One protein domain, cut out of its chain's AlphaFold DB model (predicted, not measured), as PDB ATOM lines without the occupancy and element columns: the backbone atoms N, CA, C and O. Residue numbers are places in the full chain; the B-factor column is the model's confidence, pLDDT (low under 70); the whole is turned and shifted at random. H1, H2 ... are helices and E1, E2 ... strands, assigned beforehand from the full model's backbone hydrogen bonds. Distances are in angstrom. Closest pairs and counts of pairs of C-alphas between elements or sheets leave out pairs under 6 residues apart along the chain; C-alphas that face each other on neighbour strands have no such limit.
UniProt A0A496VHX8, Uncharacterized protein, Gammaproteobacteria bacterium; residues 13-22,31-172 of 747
ATOM      1  N   ARG A  13     337.135 311.450 562.139       79.38
ATOM      2  CA  ARG A  13     338.600 311.388 562.179       79.38
ATOM      3  C   ARG A  13     339.183 312.693 562.702       79.38
ATOM      4  O   ARG A  13     339.111 313.711 562.021       79.38
ATOM      5  N   PHE A  14     339.821 312.631 563.863       81.12
ATOM      6  CA  PHE A  14     340.622 313.711 564.422       81.12
ATOM      7  C   PHE A  14     342.092 313.308 564.387       81.12
ATOM      8  O   PHE A  14     342.470 312.264 564.913       81.12
ATOM      9  N   LYS A  15     342.925 314.144 563.762       86.06
ATOM     10  CA  LYS A  15     344.379 314.025 563.851       86.06
ATOM     11  C   LYS A  15     344.957 315.353 564.321       86.06
ATOM     12  O   LYS A  15     344.784 316.359 563.632       86.06
ATOM     13  N   ALA A  16     345.636 315.351 565.461       84.31
ATOM     14  CA  ALA A  16     346.360 316.520 565.940       84.31
ATOM     15  C   ALA A  16     347.707 316.679 565.208       84.31
ATOM     16  O   ALA A  16     348.217 315.750 564.577       84.31
ATOM     17  N   GLY A  17     348.260 317.894 565.227       78.12
ATOM     18  CA  GLY A  17     349.483 318.227 564.493       78.12
ATOM     19  C   GLY A  17     350.728 317.554 565.075       78.12
ATOM     20  O   GLY A  17     350.929 317.568 566.286       78.12
ATOM     21  N   ASP A  18     351.580 317.007 564.207       82.56
ATOM     22  CA  ASP A  18     352.878 316.447 564.595       82.56
ATOM     23  C   ASP A  18     353.877 317.573 564.942       82.56
ATOM     24  O   ASP A  18     353.848 318.661 564.357       82.56
ATOM     25  N   GLY A  19     354.772 317.309 565.893       76.56
ATOM     26  CA  GLY A  19     355.828 318.220 566.316       76.56
ATOM     27  C   GLY A  19     356.936 318.356 565.266       76.56
ATOM     28  O   GLY A  19     357.300 317.407 564.570       76.56
ATOM     29  N   GLY A  20     357.509 319.553 565.144       73.81
ATOM     30  CA  GLY A  20     358.613 319.828 564.229       73.81
ATOM     31  C   GLY A  20     359.906 319.129 564.660       73.81
ATOM     32  O   GLY A  20     360.333 319.248 565.809       73.81
ATOM     33  N   ASN A  21     360.555 318.430 563.724       75.19
ATOM     34  CA  ASN A  21     361.844 317.771 563.956       75.19
ATOM     35  C   ASN A  21     362.986 318.776 564.185       75.19
ATOM     36  O   ASN A  21     362.997 319.875 563.624       75.19
ATOM     37  N   CYS A  22     364.000 318.343 564.937       69.12
ATOM     38  CA  CYS A  22     365.233 319.097 565.151       69.12
ATOM     39  C   CYS A  22     366.010 319.314 563.830       69.12
ATOM     40  O   CYS A  22     366.147 318.395 563.021       69.12
ATOM     41  N   GLY A  31     365.306 322.404 570.706       54.31
ATOM     42  CA  GLY A  31     364.645 321.106 570.907       54.31
ATOM     43  C   GLY A  31     363.481 320.878 569.934       54.31
ATOM     44  O   GLY A  31     362.978 321.831 569.335       54.31
ATOM     45  N   GLY A  32     363.071 319.618 569.763       56.69
ATOM     46  CA  GLY A  32     361.885 319.270 568.978       56.69
ATOM     47  C   GLY A  32     360.631 319.850 569.636       56.69
ATOM     48  O   GLY A  32     360.546 319.893 570.863       56.69
ATOM     49  N   SER A  33     359.666 320.327 568.846       63.31
ATOM     50  CA  SER A  33     358.434 320.880 569.426       63.31
ATOM     51  C   SER A  33     357.526 319.762 569.939       63.31
ATOM     52  O   SER A  33     357.487 318.673 569.358       63.31
ATOM     53  N   ALA A  34     356.763 320.047 570.998       67.50
ATOM     54  CA  ALA A  34     355.634 319.209 571.387       67.50
ATOM     55  C   ALA A  34     354.616 319.125 570.238       67.50
ATOM     56  O   ALA A  34     354.510 320.045 569.415       67.50
ATOM     57  N   SER A  35     353.912 318.003 570.160       78.81
ATOM     58  CA  SER A  35     352.805 317.793 569.228       78.81
ATOM     59  C   SER A  35     351.456 318.169 569.841       78.81
ATOM     60  O   SER A  35     351.357 318.423 571.036       78.81
ATOM     61  N   GLY A  36     350.415 318.227 569.011       77.56
ATOM     62  CA  GLY A  36     349.071 318.574 569.461       77.56
ATOM     63  C   GLY A  36     348.390 317.450 570.245       77.56
ATOM     64  O   GLY A  36     348.481 316.279 569.869       77.56
ATOM     65  N   ASP A  37     347.658 317.849 571.283       83.25
ATOM     66  CA  ASP A  37     346.813 316.994 572.119       83.25
ATOM     67  C   ASP A  37     345.372 316.921 571.565       83.25
ATOM     68  O   ASP A  37     344.936 317.788 570.799       83.25
ATOM     69  N   ILE A  38     344.612 315.897 571.961       84.50
ATOM     70  CA  ILE A  38     343.165 315.786 571.724       84.50
ATOM     71  C   ILE A  38     342.463 315.668 573.076       84.50
ATOM     72  O   ILE A  38     342.609 314.670 573.775       84.50
ATOM     73  N   ILE A  39     341.648 316.663 573.416       83.44
ATOM     74  CA  ILE A  39     340.842 316.661 574.639       83.44
ATOM     75  C   ILE A  39     339.369 316.646 574.230       83.44
ATOM     76  O   ILE A  39     338.900 317.524 573.504       83.44
ATOM     77  N   LEU A  40     338.638 315.622 574.663       82.81
ATOM     78  CA  LEU A  40     337.217 315.442 574.398       82.81
ATOM     79  C   LEU A  40     336.446 315.499 575.718       82.81
ATOM     80  O   LEU A  40     336.361 314.501 576.427       82.81
ATOM     81  N   LEU A  41     335.781 316.625 575.972       74.75
ATOM     82  CA  LEU A  41     334.903 316.829 577.133       74.75
ATOM     83  C   LEU A  41     333.433 316.836 576.681       74.75
ATOM     84  O   LEU A  41     333.135 317.334 575.591       74.75
ATOM     85  N   ALA A  42     332.523 316.189 577.415       65.06
ATOM     86  CA  ALA A  42     331.060 316.284 577.239       65.06
ATOM     87  C   ALA A  42     330.337 315.625 578.425       65.06
ATOM     88  O   ALA A  42     330.952 314.876 579.159       65.06
ATOM     89  N   ARG A  43     329.019 315.804 578.586       56.84
ATOM     90  CA  ARG A  43     328.263 315.065 579.625       56.84
ATOM     91  C   ARG A  43     328.065 313.575 579.309       56.84
ATOM     92  O   ARG A  43     328.021 312.767 580.225       56.84
ATOM     93  N   TYR A  44     327.956 313.216 578.030       60.47
ATOM     94  CA  TYR A  44     327.786 311.840 577.552       60.47
ATOM     95  C   TYR A  44     328.498 311.680 576.206       60.47
ATOM     96  O   TYR A  44     328.349 312.552 575.340       60.47
ATOM     97  N   LYS A  45     329.261 310.597 575.992       75.62
ATOM     98  CA  LYS A  45     329.912 310.343 574.692       75.62
ATOM     99  C   LYS A  45     329.650 308.939 574.170       75.62
ATOM    100  O   LYS A  45     330.001 307.951 574.801       75.62
ATOM    101  N   ARG A  46     329.123 308.881 572.942       84.50
ATOM    102  CA  ARG A  46     329.126 307.683 572.094       84.50
ATOM    103  C   ARG A  46     330.106 307.882 570.949       84.50
ATOM    104  O   ARG A  46     329.829 308.649 570.029       84.50
ATOM    105  N   LEU A  47     331.242 307.203 571.010       84.75
ATOM    106  CA  LEU A  47     332.267 307.209 569.975       84.75
ATOM    107  C   LEU A  47     332.128 305.928 569.152       84.75
ATOM    108  O   LEU A  47     332.598 304.878 569.568       84.75
ATOM    109  N   ARG A  48     331.446 306.014 568.003       86.69
ATOM    110  CA  ARG A  48     331.280 304.881 567.081       86.69
ATOM    111  C   ARG A  48     332.160 305.032 565.849       86.69
ATOM    112  O   ARG A  48     332.077 306.075 565.202       86.69
ATOM    113  N   HIS A  49     332.936 304.007 565.500       85.25
ATOM    114  CA  HIS A  49     333.764 303.972 564.286       85.25
ATOM    115  C   HIS A  49     334.713 305.188 564.174       85.25
ATOM    116  O   HIS A  49     334.800 305.844 563.125       85.25
ATOM    117  N   VAL A  50     335.363 305.562 565.284       87.94
ATOM    118  CA  VAL A  50     336.156 306.804 565.379       87.94
ATOM    119  C   VAL A  50     337.635 306.577 565.101       87.94
ATOM    120  O   VAL A  50     338.184 305.546 565.452       87.94
ATOM    121  N   TRP A  51     338.310 307.578 564.536       90.44
ATOM    122  CA  TRP A  51     339.770 307.610 564.450       90.44
ATOM    123  C   TRP A  51     340.309 308.859 565.149       90.44
ATOM    124  O   TRP A  51     340.275 309.952 564.584       90.44
ATOM    125  N   LEU A  52     340.832 308.697 566.361       92.00
ATOM    126  CA  LEU A  52     341.530 309.726 567.127       92.00
ATOM    127  C   LEU A  52     343.034 309.451 567.089       92.00
ATOM    128  O   LEU A  52     343.475 308.360 567.425       92.00
ATOM    129  N   SER A  53     343.826 310.428 566.663       92.56
ATOM    130  CA  SER A  53     345.285 310.318 566.630       92.56
ATOM    131  C   SER A  53     345.901 311.620 567.124       92.56
ATOM    132  O   SER A  53     345.856 312.637 566.424       92.56
ATOM    133  N   ALA A  54     346.440 311.614 568.340       89.38
ATOM    134  CA  ALA A  54     347.243 312.730 568.817       89.38
ATOM    135  C   ALA A  54     348.568 312.792 568.037       89.38
ATOM    136  O   ALA A  54     349.001 311.809 567.427       89.38
ATOM    137  N   GLY A  55     349.182 313.973 567.976       85.06
ATOM    138  CA  GLY A  55     350.376 314.151 567.153       85.06
ATOM    139  C   GLY A  55     351.597 313.449 567.757       85.06
ATOM    140  O   GLY A  55     351.632 313.167 568.954       85.06
ATOM    141  N   ARG A  56     352.613 313.187 566.931       85.69
ATOM    142  CA  ARG A  56     353.913 312.663 567.384       85.69
ATOM    143  C   ARG A  56     354.913 313.781 567.615       85.69
ATOM    144  O   ARG A  56     355.021 314.687 566.787       85.69
ATOM    145  N   GLY A  57     355.682 313.696 568.691       81.75
ATOM    146  CA  GLY A  57     356.716 314.663 569.025       81.75
ATOM    147  C   GLY A  57     357.852 314.691 567.998       81.75
ATOM    148  O   GLY A  57     358.179 313.690 567.357       81.75
ATOM    149  N   GLY A  58     358.482 315.858 567.830       79.06
ATOM    150  CA  GLY A  58     359.629 316.002 566.928       79.06
ATOM    151  C   GLY A  58     360.829 315.145 567.360       79.06
ATOM    152  O   GLY A  58     361.176 315.102 568.538       79.06
ATOM    153  N   THR A  59     361.506 314.496 566.409       73.75
ATOM    154  CA  THR A  59     362.617 313.547 566.648       73.75
ATOM    155  C   THR A  59     363.959 314.029 566.060       73.75
ATOM    156  O   THR A  59     364.018 315.048 565.366       73.75
ATOM    157  N   ASN A  60     365.041 313.263 566.295       72.00
ATOM    158  CA  ASN A  60     366.420 313.455 565.791       72.00
ATOM    159  C   ASN A  60     367.247 314.568 566.460       72.00
ATOM    160  O   ASN A  60     368.028 315.260 565.801       72.00
ATOM    161  N   CYS A  61     367.107 314.738 567.770       65.25
ATOM    162  CA  CYS A  61     367.871 315.730 568.518       65.25
ATOM    163  C   CYS A  61     369.172 315.110 569.081       65.25
ATOM    164  O   CYS A  61     369.171 314.523 570.156       65.25
ATOM    165  N   GLU A  62     370.299 315.220 568.358       63.72
ATOM    166  CA  GLU A  62     371.627 314.780 568.840       63.72
ATOM    167  C   GLU A  62     372.777 315.758 568.494       63.72
ATOM    168  O   GLU A  62     372.783 316.298 567.383       63.72
ATOM    169  N   PRO A  63     373.831 315.894 569.339       55.41
ATOM    170  CA  PRO A  63     373.906 315.599 570.778       55.41
ATOM    171  C   PRO A  63     373.636 316.865 571.618       55.41
ATOM    172  O   PRO A  63     374.339 317.867 571.472       55.41
ATOM    173  N   GLY A  64     372.665 316.791 572.537       56.97
ATOM    174  CA  GLY A  64     372.339 317.852 573.509       56.97
ATOM    175  C   GLY A  64     370.956 318.501 573.357       56.97
ATOM    176  O   GLY A  64     370.615 319.358 574.167       56.97
ATOM    177  N   GLY A  65     370.167 318.113 572.350       59.66
ATOM    178  CA  GLY A  65     368.760 318.506 572.214       59.66
ATOM    179  C   GLY A  65     367.793 317.476 572.813       59.66
ATOM    180  O   GLY A  65     368.165 316.327 573.038       59.66
ATOM    181  N   TRP A  66     366.544 317.884 573.040       65.56
ATOM    182  CA  TRP A  66     365.462 317.033 573.551       65.56
ATOM    183  C   TRP A  66     364.434 316.789 572.441       65.56
ATOM    184  O   TRP A  66     364.072 317.736 571.737       65.56
ATOM    185  N   ASN A  67     363.981 315.542 572.276       75.94
ATOM    186  CA  ASN A  67     362.850 315.228 571.398       75.94
ATOM    187  C   ASN A  67     361.557 315.825 571.984       75.94
ATOM    188  O   ASN A  67     361.430 315.957 573.202       75.94
ATOM    189  N   GLY A  68     360.608 316.179 571.118       74.31
ATOM    190  CA  GLY A  68     359.288 316.643 571.539       74.31
ATOM    191  C   GLY A  68     358.468 315.518 572.177       74.31
ATOM    192  O   GLY A  68     358.676 314.347 571.863       74.31
ATOM    193  N   ARG A  69     357.525 315.872 573.057       83.94
ATOM    194  CA  ARG A  69     356.550 314.927 573.624       83.94
ATOM    195  C   ARG A  69     355.483 314.584 572.585       83.94
ATOM    196  O   ARG A  69     355.024 315.496 571.898       83.94
ATOM    197  N   ASP A  70     355.069 313.317 572.536       85.88
ATOM    198  CA  ASP A  70     353.840 312.896 571.857       85.88
ATOM    199  C   ASP A  70     352.611 313.549 572.516       85.88
ATOM    200  O   ASP A  70     352.598 313.843 573.717       85.88
ATOM    201  N   GLY A  71     351.582 313.822 571.718       84.00
ATOM    202  CA  GLY A  71     350.363 314.472 572.186       84.00
ATOM    203  C   GLY A  71     349.495 313.497 572.973       84.00
ATOM    204  O   GLY A  71     349.470 312.310 572.665       84.00
ATOM    205  N   ILE A  72     348.776 313.970 573.981       86.75
ATOM    206  CA  ILE A  72     347.883 313.132 574.788       86.75
ATOM    207  C   ILE A  72     346.484 313.056 574.190       86.75
ATOM    208  O   ILE A  72     346.056 313.937 573.439       86.75
ATOM    209  N   ILE A  73     345.759 312.008 574.568       89.25
ATOM    210  CA  ILE A  73     344.314 311.925 574.400       89.25
ATOM    211  C   ILE A  73     343.678 311.881 575.785       89.25
ATOM    212  O   ILE A  73     344.008 311.004 576.577       89.25
ATOM    213  N   PHE A  74     342.751 312.795 576.061       88.56
ATOM    214  CA  PHE A  74     341.946 312.788 577.281       88.56
ATOM    215  C   PHE A  74     340.459 312.805 576.912       88.56
ATOM    216  O   PHE A  74     339.994 313.727 576.239       88.56
ATOM    217  N   ILE A  75     339.720 311.766 577.300       88.44
ATOM    218  CA  ILE A  75     338.287 311.603 577.032       88.44
ATOM    219  C   ILE A  75     337.570 311.546 578.374       88.44
ATOM    220  O   ILE A  75     337.815 310.614 579.123       88.44
ATOM    221  N   ASP A  76     336.676 312.495 578.651       81.19
ATOM    222  CA  ASP A  76     335.946 312.542 579.927       81.19
ATOM    223  C   ASP A  76     334.491 313.031 579.767       81.19
ATOM    224  O   ASP A  76     334.224 314.171 579.359       81.19
ATOM    225  N   PRO A  77     333.538 312.113 579.973       76.75
ATOM    226  CA  PRO A  77     332.154 312.371 580.368       76.75
ATOM    227  C   PRO A  77     331.712 311.585 581.622       76.75
ATOM    228  O   PRO A  77     332.434 310.741 582.132       76.75
ATOM    229  N   SER A  78     330.466 311.776 582.086       70.62
ATOM    230  CA  SER A  78     329.898 310.919 583.145       70.62
ATOM    231  C   SER A  78     329.790 309.449 582.711       70.62
ATOM    232  O   SER A  78     330.134 308.577 583.501       70.62
ATOM    233  N   ASP A  79     329.398 309.194 581.454       78.44
ATOM    234  CA  ASP A  79     329.386 307.861 580.831       78.44
ATOM    235  C   ASP A  79     330.003 307.885 579.422       78.44
ATOM    236  O   ASP A  79     329.706 308.767 578.596       78.44
ATOM    237  N   VAL A  80     330.825 306.877 579.130       88.25
ATOM    238  CA  VAL A  80     331.537 306.693 577.860       88.25
ATOM    239  C   VAL A  80     331.079 305.399 577.203       88.25
ATOM    240  O   VAL A  80     331.080 304.352 577.831       88.25
ATOM    241  N   SER A  81     330.778 305.437 575.908       90.81
ATOM    242  CA  SER A  81     330.591 304.229 575.098       90.81
ATOM    243  C   SER A  81     331.419 304.341 573.819       90.81
ATOM    244  O   SER A  81     331.171 305.220 572.988       90.81
ATOM    245  N   ILE A  82     332.433 303.488 573.671       92.38
ATOM    246  CA  ILE A  82     333.330 303.418 572.510       92.38
ATOM    247  C   ILE A  82     333.029 302.120 571.776       92.38
ATOM    248  O   ILE A  82     333.088 301.050 572.377       92.38
ATOM    249  N   SER A  83     332.681 302.213 570.491       91.81
ATOM    250  CA  SER A  83     332.312 301.029 569.721       91.81
ATOM    251  C   SER A  83     332.640 301.041 568.237       91.81
ATOM    252  O   SER A  83     332.782 302.091 567.615       91.81
ATOM    253  N   GLY A  84     332.715 299.848 567.656       89.75
ATOM    254  CA  GLY A  84     332.844 299.619 566.221       89.75
ATOM    255  C   GLY A  84     334.247 299.186 565.802       89.75
ATOM    256  O   GLY A  84     335.244 299.780 566.213       89.75
ATOM    257  N   GLU A  85     334.300 298.179 564.928       89.25
ATOM    258  CA  GLU A  85     335.508 297.397 564.619       89.25
ATOM    259  C   GLU A  85     336.664 298.226 564.022       89.25
ATOM    260  O   GLU A  85     337.833 297.887 564.159       89.25
ATOM    261  N   ASP A  86     336.373 299.330 563.343       88.38
ATOM    262  CA  ASP A  86     337.362 300.233 562.739       88.38
ATOM    263  C   ASP A  86     337.749 301.414 563.645       88.38
ATOM    264  O   ASP A  86     338.368 302.371 563.170       88.38
ATOM    265  N   THR A  87     337.388 301.357 564.931       92.12
ATOM    266  CA  THR A  87     337.791 302.356 565.920       92.12
ATOM    267  C   THR A  87     339.296 302.302 566.179       92.12
ATOM    268  O   THR A  87     339.856 301.242 566.443       92.12
ATOM    269  N   ILE A  88     339.940 303.468 566.112       93.69
ATOM    270  CA  ILE A  88     341.371 303.680 566.337       93.69
ATOM    271  C   ILE A  88     341.534 304.899 567.250       93.69
ATOM    272  O   ILE A  88     341.146 306.006 566.880       93.69
ATOM    273  N   ILE A  89     342.122 304.726 568.429       95.19
ATOM    274  CA  ILE A  89     342.476 305.805 569.356       95.19
ATOM    275  C   ILE A  89     343.961 305.661 569.679       95.19
ATOM    276  O   ILE A  89     344.356 304.684 570.296       95.19
ATOM    277  N   GLU A  90     344.786 306.616 569.254       94.81
ATOM    278  CA  GLU A  90     346.246 306.538 569.388       94.81
ATOM    279  C   GLU A  90     346.820 307.850 569.922       94.81
ATOM    280  O   GLU A  90     346.586 308.918 569.346       94.81
ATOM    281  N   GLY A  91     347.618 307.791 570.984       91.88
ATOM    282  CA  GLY A  91     348.301 308.968 571.518       91.88
ATOM    283  C   GLY A  91     349.568 308.638 572.294       91.88
ATOM    284  O   GLY A  91     349.974 307.485 572.372       91.88
ATOM    285  N   GLY A  92     350.183 309.675 572.858       90.62
ATOM    286  CA  GLY A  92     351.247 309.591 573.852       90.62
ATOM    287  C   GLY A  92     350.743 308.873 575.095       90.62
ATOM    288  O   GLY A  92     350.818 307.655 575.176       90.62
ATOM    289  N   ASN A  93     350.144 309.619 576.023       90.81
ATOM    290  CA  ASN A  93     349.279 309.017 577.039       90.81
ATOM    291  C   ASN A  93     347.824 309.092 576.573       90.81
ATOM    292  O   ASN A  93     347.408 310.106 576.004       90.81
ATOM    293  N   VAL A  94     347.055 308.041 576.836       94.12
ATOM    294  CA  VAL A  94     345.620 307.988 576.537       94.12
ATOM    295  C   VAL A  94     344.861 307.772 577.836       94.12
ATOM    296  O   VAL A  94     345.052 306.758 578.497       94.12
ATOM    297  N   THR A  95     343.977 308.702 578.183       93.44
ATOM    298  CA  THR A  95     343.110 308.600 579.357       93.44
ATOM    299  C   THR A  95     341.648 308.612 578.931       93.44
ATOM    300  O   THR A  95     341.207 309.519 578.223       93.44
ATOM    301  N   ILE A  96     340.898 307.611 579.386       93.31
ATOM    302  CA  ILE A  96     339.447 307.497 579.241       93.31
ATOM    303  C   ILE A  96     338.868 307.517 580.649       93.31
ATOM    304  O   ILE A  96     339.059 306.582 581.424       93.31
ATOM    305  N   ALA A  97     338.217 308.617 580.985       89.62
ATOM    306  CA  ALA A  97     337.720 308.917 582.309       89.62
ATOM    307  C   ALA A  97     336.188 308.863 582.355       89.62
ATOM    308  O   ALA A  97     335.519 309.150 581.361       89.62
ATOM    309  N   GLY A  98     335.662 308.482 583.516       86.06
ATOM    310  CA  GLY A  98     334.253 308.536 583.880       86.06
ATOM    311  C   GLY A  98     334.050 309.206 585.242       86.06
ATOM    312  O   GLY A  98     334.967 309.274 586.066       86.06
ATOM    313  N   GLY A  99     332.829 309.680 585.500       85.31
ATOM    314  CA  GLY A  99     332.432 310.222 586.808       85.31
ATOM    315  C   GLY A  99     332.179 309.140 587.871       85.31
ATOM    316  O   GLY A  99     332.389 307.954 587.629       85.31
ATOM    317  N   ASP A 100     331.692 309.534 589.054       85.50
ATOM    318  CA  ASP A 100     331.141 308.569 590.026       85.50
ATOM    319  C   ASP A 100     329.858 307.936 589.473       85.50
ATOM    320  O   ASP A 100     329.072 308.622 588.815       85.50
ATOM    321  N   ASN A 101     329.603 306.666 589.792       87.44
ATOM    322  CA  ASN A 101     328.517 305.847 589.238       87.44
ATOM    323  C   ASN A 101     328.524 305.764 587.699       87.44
ATOM    324  O   ASN A 101     327.513 305.400 587.095       87.44
ATOM    325  N   GLY A 102     329.628 306.160 587.061       86.56
ATOM    326  CA  GLY A 102     329.755 306.184 585.612       86.56
ATOM    327  C   GLY A 102     329.929 304.787 585.031       86.56
ATOM    328  O   GLY A 102     330.371 303.857 585.708       86.56
ATOM    329  N   THR A 103     329.611 304.646 583.749       91.12
ATOM    330  CA  THR A 103     329.909 303.434 582.978       91.12
ATOM    331  C   THR A 103     330.814 303.757 581.794       91.12
ATOM    332  O   THR A 103     330.533 304.666 581.008       91.12
ATOM    333  N   ILE A 104     331.894 302.987 581.642       94.00
ATOM    334  CA  ILE A 104     332.742 302.979 580.446       94.00
ATOM    335  C   ILE A 104     332.497 301.672 579.691       94.00
ATOM    336  O   ILE A 104     332.928 300.605 580.120       94.00
ATOM    337  N   GLU A 105     331.816 301.760 578.553       95.31
ATOM    338  CA  GLU A 105     331.527 300.638 577.659       95.31
ATOM    339  C   GLU A 105     332.515 300.612 576.486       95.31
ATOM    340  O   GLU A 105     332.644 301.591 575.747       95.31
ATOM    341  N   LEU A 106     333.172 299.473 576.269       95.75
ATOM    342  CA  LEU A 106     334.084 299.222 575.153       95.75
ATOM    343  C   LEU A 106     333.557 298.033 574.341       95.75
ATOM    344  O   LEU A 106     333.797 296.887 574.720       95.75
ATOM    345  N   THR A 107     332.804 298.276 573.266       94.12
ATOM    346  CA  THR A 107     332.092 297.206 572.535       94.12
ATOM    347  C   THR A 107     332.450 297.121 571.055       94.12
ATOM    348  O   THR A 107     332.759 298.126 570.430       94.12
ATOM    349  N   GLU A 108     332.412 295.935 570.452       92.62
ATOM    350  CA  GLU A 108     332.722 295.737 569.025       92.62
ATOM    351  C   GLU A 108     334.112 296.289 568.614       92.62
ATOM    352  O   GLU A 108     334.261 296.846 567.527       92.62
ATOM    353  N   LEU A 109     335.130 296.205 569.481       94.62
ATOM    354  CA  LEU A 109     336.475 296.746 569.220       94.62
ATOM    355  C   LEU A 109     337.452 295.666 568.738       94.62
ATOM    356  O   LEU A 109     337.515 294.578 569.308       94.62
ATOM    357  N   ASN A 110     338.258 296.001 567.725       94.12
ATOM    358  CA  ASN A 110     339.328 295.136 567.220       94.12
ATOM    359  C   ASN A 110     340.597 295.206 568.084       94.12
ATOM    360  O   ASN A 110     340.850 296.193 568.775       94.12
ATOM    361  N   GLU A 111     341.443 294.176 567.984       94.31
ATOM    362  CA  GLU A 111     342.746 294.126 568.652       94.31
ATOM    363  C   GLU A 111     343.570 295.407 568.395       94.31
ATOM    364  O   GLU A 111     343.821 295.792 567.252       94.31
ATOM    365  N   GLY A 112     344.026 296.056 569.468       92.69
ATOM    366  CA  GLY A 112     344.765 297.315 569.409       92.69
ATOM    367  C   GLY A 112     343.929 298.524 568.985       92.69
ATOM    368  O   GLY A 112     344.497 299.480 568.465       92.69
ATOM    369  N   ALA A 113     342.608 298.508 569.185       95.81
ATOM    370  CA  ALA A 113     341.747 299.659 568.907       95.81
ATOM    371  C   ALA A 113     342.171 300.921 569.677       95.81
ATOM    372  O   ALA A 113     342.016 302.030 569.167       95.81
ATOM    373  N   ILE A 114     342.704 300.776 570.894       97.12
ATOM    374  CA  ILE A 114     343.157 301.893 571.727       97.12
ATOM    375  C   ILE A 114     344.620 301.659 572.091       97.12
ATOM    376  O   ILE A 114     344.946 300.679 572.762       97.12
ATOM    377  N   THR A 115     345.505 302.545 571.633       96.56
ATOM    378  CA  THR A 115     346.951 302.428 571.832       96.56
ATOM    379  C   THR A 115     347.590 303.693 572.402       96.56
ATOM    380  O   THR A 115     347.208 304.814 572.063       96.56
ATOM    381  N   ALA A 116     348.591 303.511 573.258       94.94
ATOM    382  CA  ALA A 116     349.392 304.584 573.837       94.94
ATOM    383  C   ALA A 116     350.895 304.298 573.667       94.94
ATOM    384  O   ALA A 116     351.342 303.184 573.946       94.94
ATOM    385  N   THR A 117     351.690 305.284 573.239       92.56
ATOM    386  CA  THR A 117     353.169 305.185 573.262       92.56
ATOM    387  C   THR A 117     353.750 305.433 574.663       92.56
ATOM    388  O   THR A 117     354.921 305.155 574.921       92.56
ATOM    389  N   GLY A 118     352.934 305.956 575.576       92.50
ATOM    390  CA  GLY A 118     353.152 306.036 577.015       92.50
ATOM    391  C   GLY A 118     352.111 305.200 577.757       92.50
ATOM    392  O   GLY A 118     351.888 304.044 577.404       92.50
ATOM    393  N   ASP A 119     351.479 305.773 578.780       93.31
ATOM    394  CA  ASP A 119     350.499 305.068 579.615       93.31
ATOM    395  C   ASP A 119     349.079 305.151 579.034       93.31
ATOM    396  O   ASP A 119     348.663 306.182 578.493       93.31
ATOM    397  N   LEU A 120     348.307 304.074 579.204       96.62
ATOM    398  CA  LEU A 120     346.883 304.016 578.875       96.62
ATOM    399  C   LEU A 120     346.091 303.854 580.169       96.62
ATOM    400  O   LEU A 120     346.226 302.846 580.853       96.62
ATOM    401  N   THR A 121     345.248 304.823 580.508       95.12
ATOM    402  CA  THR A 121     344.422 304.789 581.719       95.12
ATOM    403  C   THR A 121     342.942 304.761 581.361       95.12
ATOM    404  O   THR A 121     342.461 305.639 580.650       95.12
ATOM    405  N   VAL A 122     342.203 303.788 581.892       95.25
ATOM    406  CA  VAL A 122     340.736 303.766 581.892       95.25
ATOM    407  C   VAL A 122     340.279 303.837 583.342       95.25
ATOM    408  O   VAL A 122     340.571 302.933 584.123       95.25
ATOM    409  N   ALA A 123     339.628 304.930 583.731       94.00
ATOM    410  CA  ALA A 123     339.320 305.207 585.130       94.00
ATOM    411  C   ALA A 123     337.907 305.758 585.302       94.00
ATOM    412  O   ALA A 123     337.520 306.701 584.624       94.00
ATOM    413  N   VAL A 124     337.157 305.205 586.243       92.19
ATOM    414  CA  VAL A 124     335.823 305.668 586.628       92.19
ATOM    415  C   VAL A 124     335.766 305.832 588.147       92.19
ATOM    416  O   VAL A 124     336.528 305.184 588.862       92.19
ATOM    417  N   GLY A 125     334.923 306.745 588.636       89.56
ATOM    418  CA  GLY A 125     334.819 307.088 590.055       89.56
ATOM    419  C   GLY A 125     334.212 305.993 590.939       89.56
ATOM    420  O   GLY A 125     334.108 304.835 590.544       89.56
ATOM    421  N   GLU A 126     333.808 306.383 592.151       89.38
ATOM    422  CA  GLU A 126     333.164 305.481 593.123       89.38
ATOM    423  C   GLU A 126     331.886 304.864 592.529       89.38
ATOM    424  O   GLU A 126     331.142 305.553 591.829       89.38
ATOM    425  N   ASP A 127     331.657 303.575 592.784       88.50
ATOM    426  CA  ASP A 127     330.583 302.742 592.220       88.50
ATOM    427  C   ASP A 127     330.601 302.648 590.678       88.50
ATOM    428  O   ASP A 127     329.600 302.314 590.039       88.50
ATOM    429  N   GLY A 128     331.736 302.969 590.055       90.62
ATOM    430  CA  GLY A 128     331.898 302.985 588.607       90.62
ATOM    431  C   GLY A 128     332.167 301.612 587.988       90.62
ATOM    432  O   GLY A 128     332.836 300.762 588.585       90.62
ATOM    433  N   VAL A 129     331.700 301.431 586.749       94.06
ATOM    434  CA  VAL A 129     331.810 300.172 585.998       94.06
ATOM    435  C   VAL A 129     332.592 300.365 584.699       94.06
ATOM    436  O   VAL A 129     332.281 301.247 583.897       94.06
ATOM    437  N   ILE A 130     333.567 299.494 584.442       95.94
ATOM    438  CA  ILE A 130     334.140 299.299 583.102       95.94
ATOM    439  C   ILE A 130     333.549 298.012 582.536       95.94
ATOM    440  O   ILE A 130     333.569 296.981 583.200       95.94
ATOM    441  N   MET A 131     333.039 298.039 581.309       95.50
ATOM    442  CA  MET A 131     332.504 296.843 580.668       95.50
ATOM    443  C   MET A 131     332.935 296.717 579.215       95.50
ATOM    444  O   MET A 131     333.051 297.705 578.491       95.50
ATOM    445  N   THR A 132     333.142 295.481 578.772       94.38
ATOM    446  CA  THR A 132     333.484 295.183 577.381       94.38
ATOM    447  C   THR A 132     332.852 293.878 576.919       94.38
ATOM    448  O   THR A 132     332.567 292.995 577.726       94.38
ATOM    449  N   ASP A 133     332.607 293.771 575.616       93.38
ATOM    450  CA  ASP A 133     332.219 292.521 574.959       93.38
ATOM    451  C   ASP A 133     333.406 291.808 574.283       93.38
ATOM    452  O   ASP A 133     333.229 290.728 573.718       93.38
ATOM    453  N   SER A 134     334.605 292.402 574.334       87.81
ATOM    454  CA  SER A 134     335.775 291.911 573.617       87.81
ATOM    455  C   SER A 134     336.506 290.818 574.389       87.81
ATOM    456  O   SER A 134     336.614 290.851 575.615       87.81
ATOM    457  N   THR A 135     337.043 289.861 573.639       88.69
ATOM    458  CA  THR A 135     337.956 288.816 574.119       88.69
ATOM    459  C   THR A 135     339.365 288.982 573.539       88.69
ATOM    460  O   THR A 135     340.185 288.078 573.662       88.69
ATOM    461  N   ASP A 136     339.625 290.100 572.856       89.75
ATOM    462  CA  ASP A 136     340.898 290.409 572.207       89.75
ATOM    463  C   ASP A 136     341.614 291.553 572.934       89.75
ATOM    464  O   ASP A 136     340.991 292.365 573.618       89.75
ATOM    465  N   ASN A 137     342.929 291.673 572.722       93.50
ATOM    466  CA  ASN A 137     343.756 292.711 573.338       93.50
ATOM    467  C   ASN A 137     343.493 294.090 572.706       93.50
ATOM    468  O   ASN A 137     344.222 294.537 571.814       93.50
ATOM    469  N   ILE A 138     342.410 294.733 573.137       96.31
ATOM    470  CA  ILE A 138     341.897 296.008 572.620       96.31
ATOM    471  C   ILE A 138     342.600 297.241 573.211       96.31
ATOM    472  O   ILE A 138     342.591 298.291 572.566       96.31
ATOM    473  N   LEU A 139     343.225 297.125 574.389       97.31
ATOM    474  CA  LEU A 139     343.933 298.205 575.086       97.31
ATOM    475  C   LEU A 139     345.439 297.920 575.127       97.31
ATOM    476  O   LEU A 139     345.886 297.053 575.870       97.31
ATOM    477  N   LYS A 140     346.247 298.675 574.376       96.44
ATOM    478  CA  LYS A 140     347.708 298.482 574.333       96.44
ATOM    479  C   LYS A 140     348.460 299.736 574.750       96.44
ATOM    480  O   LYS A 140     348.160 300.834 574.302       96.44
ATOM    481  N   ALA A 141     349.494 299.564 575.556       95.62
ATOM    482  CA  ALA A 141     350.393 300.641 575.936       95.62
ATOM    483  C   ALA A 141     351.842 300.163 575.819       95.62
ATOM    484  O   ALA A 141     352.147 299.037 576.217       95.62
ATOM    485  N   ASP A 142     352.727 301.012 575.297       94.06
ATOM    486  CA  ASP A 142     354.175 300.810 575.437       94.06
ATOM    487  C   ASP A 142     354.612 301.051 576.900       94.06
ATOM    488  O   ASP A 142     355.581 300.450 577.372       94.06
ATOM    489  N   GLY A 143     353.885 301.920 577.617       91.81
ATOM    490  CA  GLY A 143     353.949 302.100 579.066       91.81
ATOM    491  C   GLY A 143     353.042 301.121 579.822       91.81
ATOM    492  O   GLY A 143     352.975 299.933 579.506       91.81
ATOM    493  N   GLN A 144     352.364 301.607 580.862       93.56
ATOM    494  CA  GLN A 144     351.457 300.826 581.707       93.56
ATOM    495  C   GLN A 144     350.000 300.988 581.253       93.56
ATOM    496  O   GLN A 144     349.537 302.110 581.036       93.56
ATOM    497  N   VAL A 145     349.251 299.883 581.177       96.56
ATOM    498  CA  VAL A 145     347.782 299.946 581.149       96.56
ATOM    499  C   VAL A 145     347.266 300.014 582.584       96.56
ATOM    500  O   VAL A 145     347.616 299.167 583.404       96.56
ATOM    501  N   ASN A 146     346.436 301.000 582.905       95.69
ATOM    502  CA  ASN A 146     345.833 301.152 584.222       95.69
ATOM    503  C   ASN A 146     344.305 301.118 584.120       95.69
ATOM    504  O   ASN A 146     343.722 301.932 583.405       95.69
ATOM    505  N   LEU A 147     343.664 300.206 584.850       96.62
ATOM    506  CA  LEU A 147     342.210 300.093 584.949       96.62
ATOM    507  C   LEU A 147     341.769 300.396 586.379       96.62
ATOM    508  O   LEU A 147     342.183 299.717 587.319       96.62
ATOM    509  N   PHE A 148     340.921 301.403 586.544       95.94
ATOM    510  CA  PHE A 148     340.426 301.820 587.849       95.94
ATOM    511  C   PHE A 148     338.906 301.878 587.849       95.94
ATOM    512  O   PHE A 148     338.317 302.777 587.252       95.94
ATOM    513  N   ALA A 149     338.285 300.901 588.498       95.31
ATOM    514  CA  ALA A 149     336.839 300.774 588.623       95.31
ATOM    515  C   ALA A 149     336.508 299.917 589.843       95.31
ATOM    516  O   ALA A 149     337.335 299.116 590.286       95.31
ATOM    517  N   ASP A 150     335.296 300.063 590.365       94.06
ATOM    518  CA  ASP A 150     334.817 299.187 591.436       94.06
ATOM    519  C   ASP A 150     334.249 297.875 590.881       94.06
ATOM    520  O   ASP A 150     334.292 296.851 591.567       94.06
ATOM    521  N   ASP A 151     333.804 297.879 589.619       94.62
ATOM    522  CA  ASP A 151     333.436 296.675 588.875       94.62
ATOM    523  C   ASP A 151     334.012 296.689 587.446       94.62
ATOM    524  O   ASP A 151     333.976 297.704 586.744       94.62
ATOM    525  N   ILE A 152     334.541 295.545 587.005       95.81
ATOM    526  CA  ILE A 152     335.027 295.327 585.636       95.81
ATOM    527  C   ILE A 152     334.291 294.113 585.072       95.81
ATOM    528  O   ILE A 152     334.578 292.970 585.430       95.81
ATOM    529  N   MET A 153     333.340 294.364 584.175       95.38
ATOM    530  CA  MET A 153     332.503 293.335 583.563       95.38
ATOM    531  C   MET A 153     333.106 292.862 582.240       95.38
ATOM    532  O   MET A 153     333.172 293.611 581.263       95.38
ATOM    533  N   LEU A 154     333.511 291.596 582.209       94.44
ATOM    534  CA  LEU A 154     334.068 290.928 581.034       94.44
ATOM    535  C   LEU A 154     333.098 289.865 580.489       94.44
ATOM    536  O   LEU A 154     332.225 289.395 581.233       94.44
ATOM    537  N   PRO A 155     333.246 289.444 579.218       91.94
ATOM    538  CA  PRO A 155     332.549 288.278 578.685       91.94
ATOM    539  C   PRO A 155     332.807 287.012 579.513       91.94
ATOM    540  O   PRO A 155     333.831 286.878 580.183       91.94
ATOM    541  N   GLU A 156     331.881 286.052 579.443       84.19
ATOM    542  CA  GLU A 156     332.045 284.753 580.104       84.19
ATOM    543  C   GLU A 156     333.346 284.086 579.617       84.19
ATOM    544  O   GLU A 156     333.563 283.969 578.414       84.19
ATOM    545  N   GLU A 157     334.198 283.661 580.557       81.19
ATOM    546  CA  GLU A 157     335.520 283.043 580.322       81.19
ATOM    547  C   GLU A 157     336.686 283.983 579.942       81.19
ATOM    548  O   GLU A 157     337.799 283.483 579.791       81.19
ATOM    549  N   ALA A 158     336.488 285.307 579.858       89.44
ATOM    550  CA  ALA A 158     337.563 286.276 579.597       89.44
ATOM    551  C   ALA A 158     338.228 286.810 580.882       89.44
ATOM    552  O   ALA A 158     337.574 286.998 581.912       89.44
ATOM    553  N   ASP A 159     339.527 287.096 580.802       91.69
ATOM    554  CA  ASP A 159     340.337 287.728 581.847       91.69
ATOM    555  C   ASP A 159     340.758 289.153 581.429       91.69
ATOM    556  O   ASP A 159     340.813 289.497 580.248       91.69
ATOM    557  N   VAL A 160     341.084 290.018 582.392       92.56
ATOM    558  CA  VAL A 160     341.563 291.384 582.110       92.56
ATOM    559  C   VAL A 160     342.844 291.363 581.269       92.56
ATOM    560  O   VAL A 160     343.068 292.242 580.433       92.56
ATOM    561  N   SER A 161     343.682 290.347 581.465       92.00
ATOM    562  CA  SER A 161     344.888 290.145 580.657       92.00
ATOM    563  C   SER A 161     344.591 289.853 579.179       92.00
ATOM    564  O   SER A 161     345.412 290.198 578.330       92.00
ATOM    565  N   ASP A 162     343.407 289.329 578.840       92.31
ATOM    566  CA  ASP A 162     343.007 289.122 577.443       92.31
ATOM    567  C   ASP A 162     342.774 290.462 576.728       92.31
ATOM    568  O   ASP A 162     343.172 290.617 575.575       92.31
ATOM    569  N   ILE A 163     342.217 291.460 577.429       93.81
ATOM    570  CA  ILE A 163     341.889 292.781 576.860       93.81
ATOM    571  C   ILE A 163     343.013 293.824 576.959       93.81
ATOM    572  O   ILE A 163     342.955 294.835 576.257       93.81
ATOM    573  N   THR A 164     344.026 293.593 577.803       93.44
ATOM    574  CA  THR A 164     345.129 294.546 578.069       93.44
ATOM    575  C   THR A 164     346.539 293.994 577.814       93.44
ATOM    576  O   THR A 164     347.499 294.753 577.665       93.44
ATOM    577  N   GLY A 165     346.705 292.670 577.767       89.94
ATOM    578  CA  GLY A 165     348.006 292.008 577.886       89.94
ATOM    579  C   GLY A 165     348.524 291.931 579.330       89.94
ATOM    580  O   GLY A 165     347.810 292.181 580.295       89.94
ATOM    581  N   ASP A 166     349.803 291.574 579.490       86.62
ATOM    582  CA  ASP A 166     350.381 291.266 580.811       86.62
ATOM    583  C   ASP A 166     350.740 292.511 581.649       86.62
ATOM    584  O   ASP A 166     350.917 292.411 582.864       86.62
ATOM    585  N   ASN A 167     350.897 293.683 581.020       89.44
ATOM    586  CA  ASN A 167     351.342 294.903 581.696       89.44
ATOM    587  C   ASN A 167     350.156 295.776 582.131       89.44
ATOM    588  O   ASN A 167     349.969 296.890 581.629       89.44
ATOM    589  N   VAL A 168     349.375 295.276 583.095       95.19
ATOM    590  CA  VAL A 168     348.186 295.957 583.626       95.19
ATOM    591  C   VAL A 168     348.243 296.169 585.141       95.19
ATOM    592  O   VAL A 168     348.624 295.281 585.906       95.19
ATOM    593  N   VAL A 169     347.830 297.356 585.583       95.75
ATOM    594  CA  VAL A 169     347.542 297.681 586.984       95.75
ATOM    595  C   VAL A 169     346.037 297.840 587.133       95.75
ATOM    596  O   VAL A 169     345.423 298.623 586.413       95.75
ATOM    597  N   ILE A 170     345.450 297.113 588.083       94.75
ATOM    598  CA  ILE A 170     344.027 297.205 588.415       94.75
ATOM    599  C   ILE A 170     343.901 297.799 589.817       94.75
ATOM    600  O   ILE A 170     344.543 297.318 590.756       94.75
ATOM    601  N   GLY A 171     343.080 298.834 589.965       92.56
ATOM    602  CA  GLY A 171     342.757 299.446 591.253       92.56
ATOM    603  C   GLY A 171     341.266 299.745 591.395       92.56
ATOM    604  O   GLY A 171     340.501 299.571 590.451       92.56
ATOM    605  N   SER A 172     340.865 300.189 592.588       91.00
ATOM    606  CA  SER A 172     339.497 300.653 592.866       91.00
ATOM    607  C   SER A 172     339.143 301.902 592.059       91.00
ATOM    608  O   SER A 172     340.047 302.585 591.566       91.00
TER     609      SER A 172
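What this domain is: This is residues 13 to 22 and 31 to 172 of the 747 residues of an uncharacterized protein of Gammaproteobacteria bacterium (UniProt A0A496VHX8). The chain is wound in stacked turns, a three-sided solenoid whose three walls are parallel sheets, with most turns giving one strand to each wall. From one corner, near the first turns, a long arm runs out, made of residues 16 to 22 with 31 to 37 and of the link 54 to 72, and it makes the length; at the other end of the stack the short helix H1 sits beside the last turn. The printed part has 152 residues, with E1 to E15, then H1, then E16 along the chain. The class is mostly strand, though under half of the residues are in named elements. The whole is compact, with a radius of gyration of the C-alphas of 15.8 A, and spans 52 by 32 by 29 A.

How they stand to each other: Start at the first printed residue with E1, residues 13 to 15, an edge strand of the parallel sheet E1, E4, residues 51 to 53, E7, residues 88 to 91, E10, residues 114 to 116, and E13, residues 139 to 141, in that order. E1 and E4 stand at 5 degrees, with N 14 and O 51 within hydrogen-bond range at 2.8 A; between E10 and E13, look at N 116 and O 140, 2.9 A. Next comes E2, residues 38 to 41, an edge strand of the parallel sheet E2, E5, residues 73 to 76, E8, residues 94 to 97, E11, residues 120 to 123, E14, residues 145 to 148, and E16, residues 168 to 171. Here N 40 of E2 and O 74 of E5 are 2.8 A apart, and N 169 of E16 and O 145 of E14 are also 2.8 A apart. The third parallel sheet runs E3, residues 44 to 48, E6, residues 79 to 83, E9, residues 103 to 107, E12, residues 129 to 132, and E15, residues 151 to 153; N 47 of E3 and O 81 of E6 are 2.8 A apart. The second and third sheets form a sandwich, two sheets face to face, with 20 pairs of C-alphas within 10 A and best planes 34 degrees apart. Between the first and second sheets, the closest C-alphas of E8 and E10 are those of Val 94 and Ala 116, 5.8 A. H1, residues 160 to 164, only grazes the first two sheets and is not on the third; its closest C-alpha pair with E13 is Thr 164 and Leu 139, 4.9 A. In H1 every O i to N i+4 pair is within hydrogen-bond range.

Where its parts are: Find C-alpha 13 at (338.600, 311.388, 562.179), where E1 begins. Of the longer strands, E3 starts at C-alpha 44, (327.786, 311.840, 577.552), and measures 13.0 A from first to last C-alpha; E6 measures 13.4 A and E9 12.4 A. E7 and E12 each measure 10.1 A. Last, find C-alpha 171 at (342.757, 299.446, 591.253), where E16 ends after 10.0 A.

The domain as a whole: The two C-alphas farthest apart are those of Pro 63 and Glu 156, 52.8 A. Residues 23 to 30 are cut out within the link E1 to E2, and C-alphas 22 and 31 are 6.1 A apart across the cut. The link E4 to E5 is long, with 19 residues; E9 to E10, E12 to E13 and E15 to H1 are short, and the other links printed whole are tight. The mean pLDDT of the printed part is 86.6, and it is under 70 at residue 22, residues 31 to 34, 42 to 44 and 61 to 66.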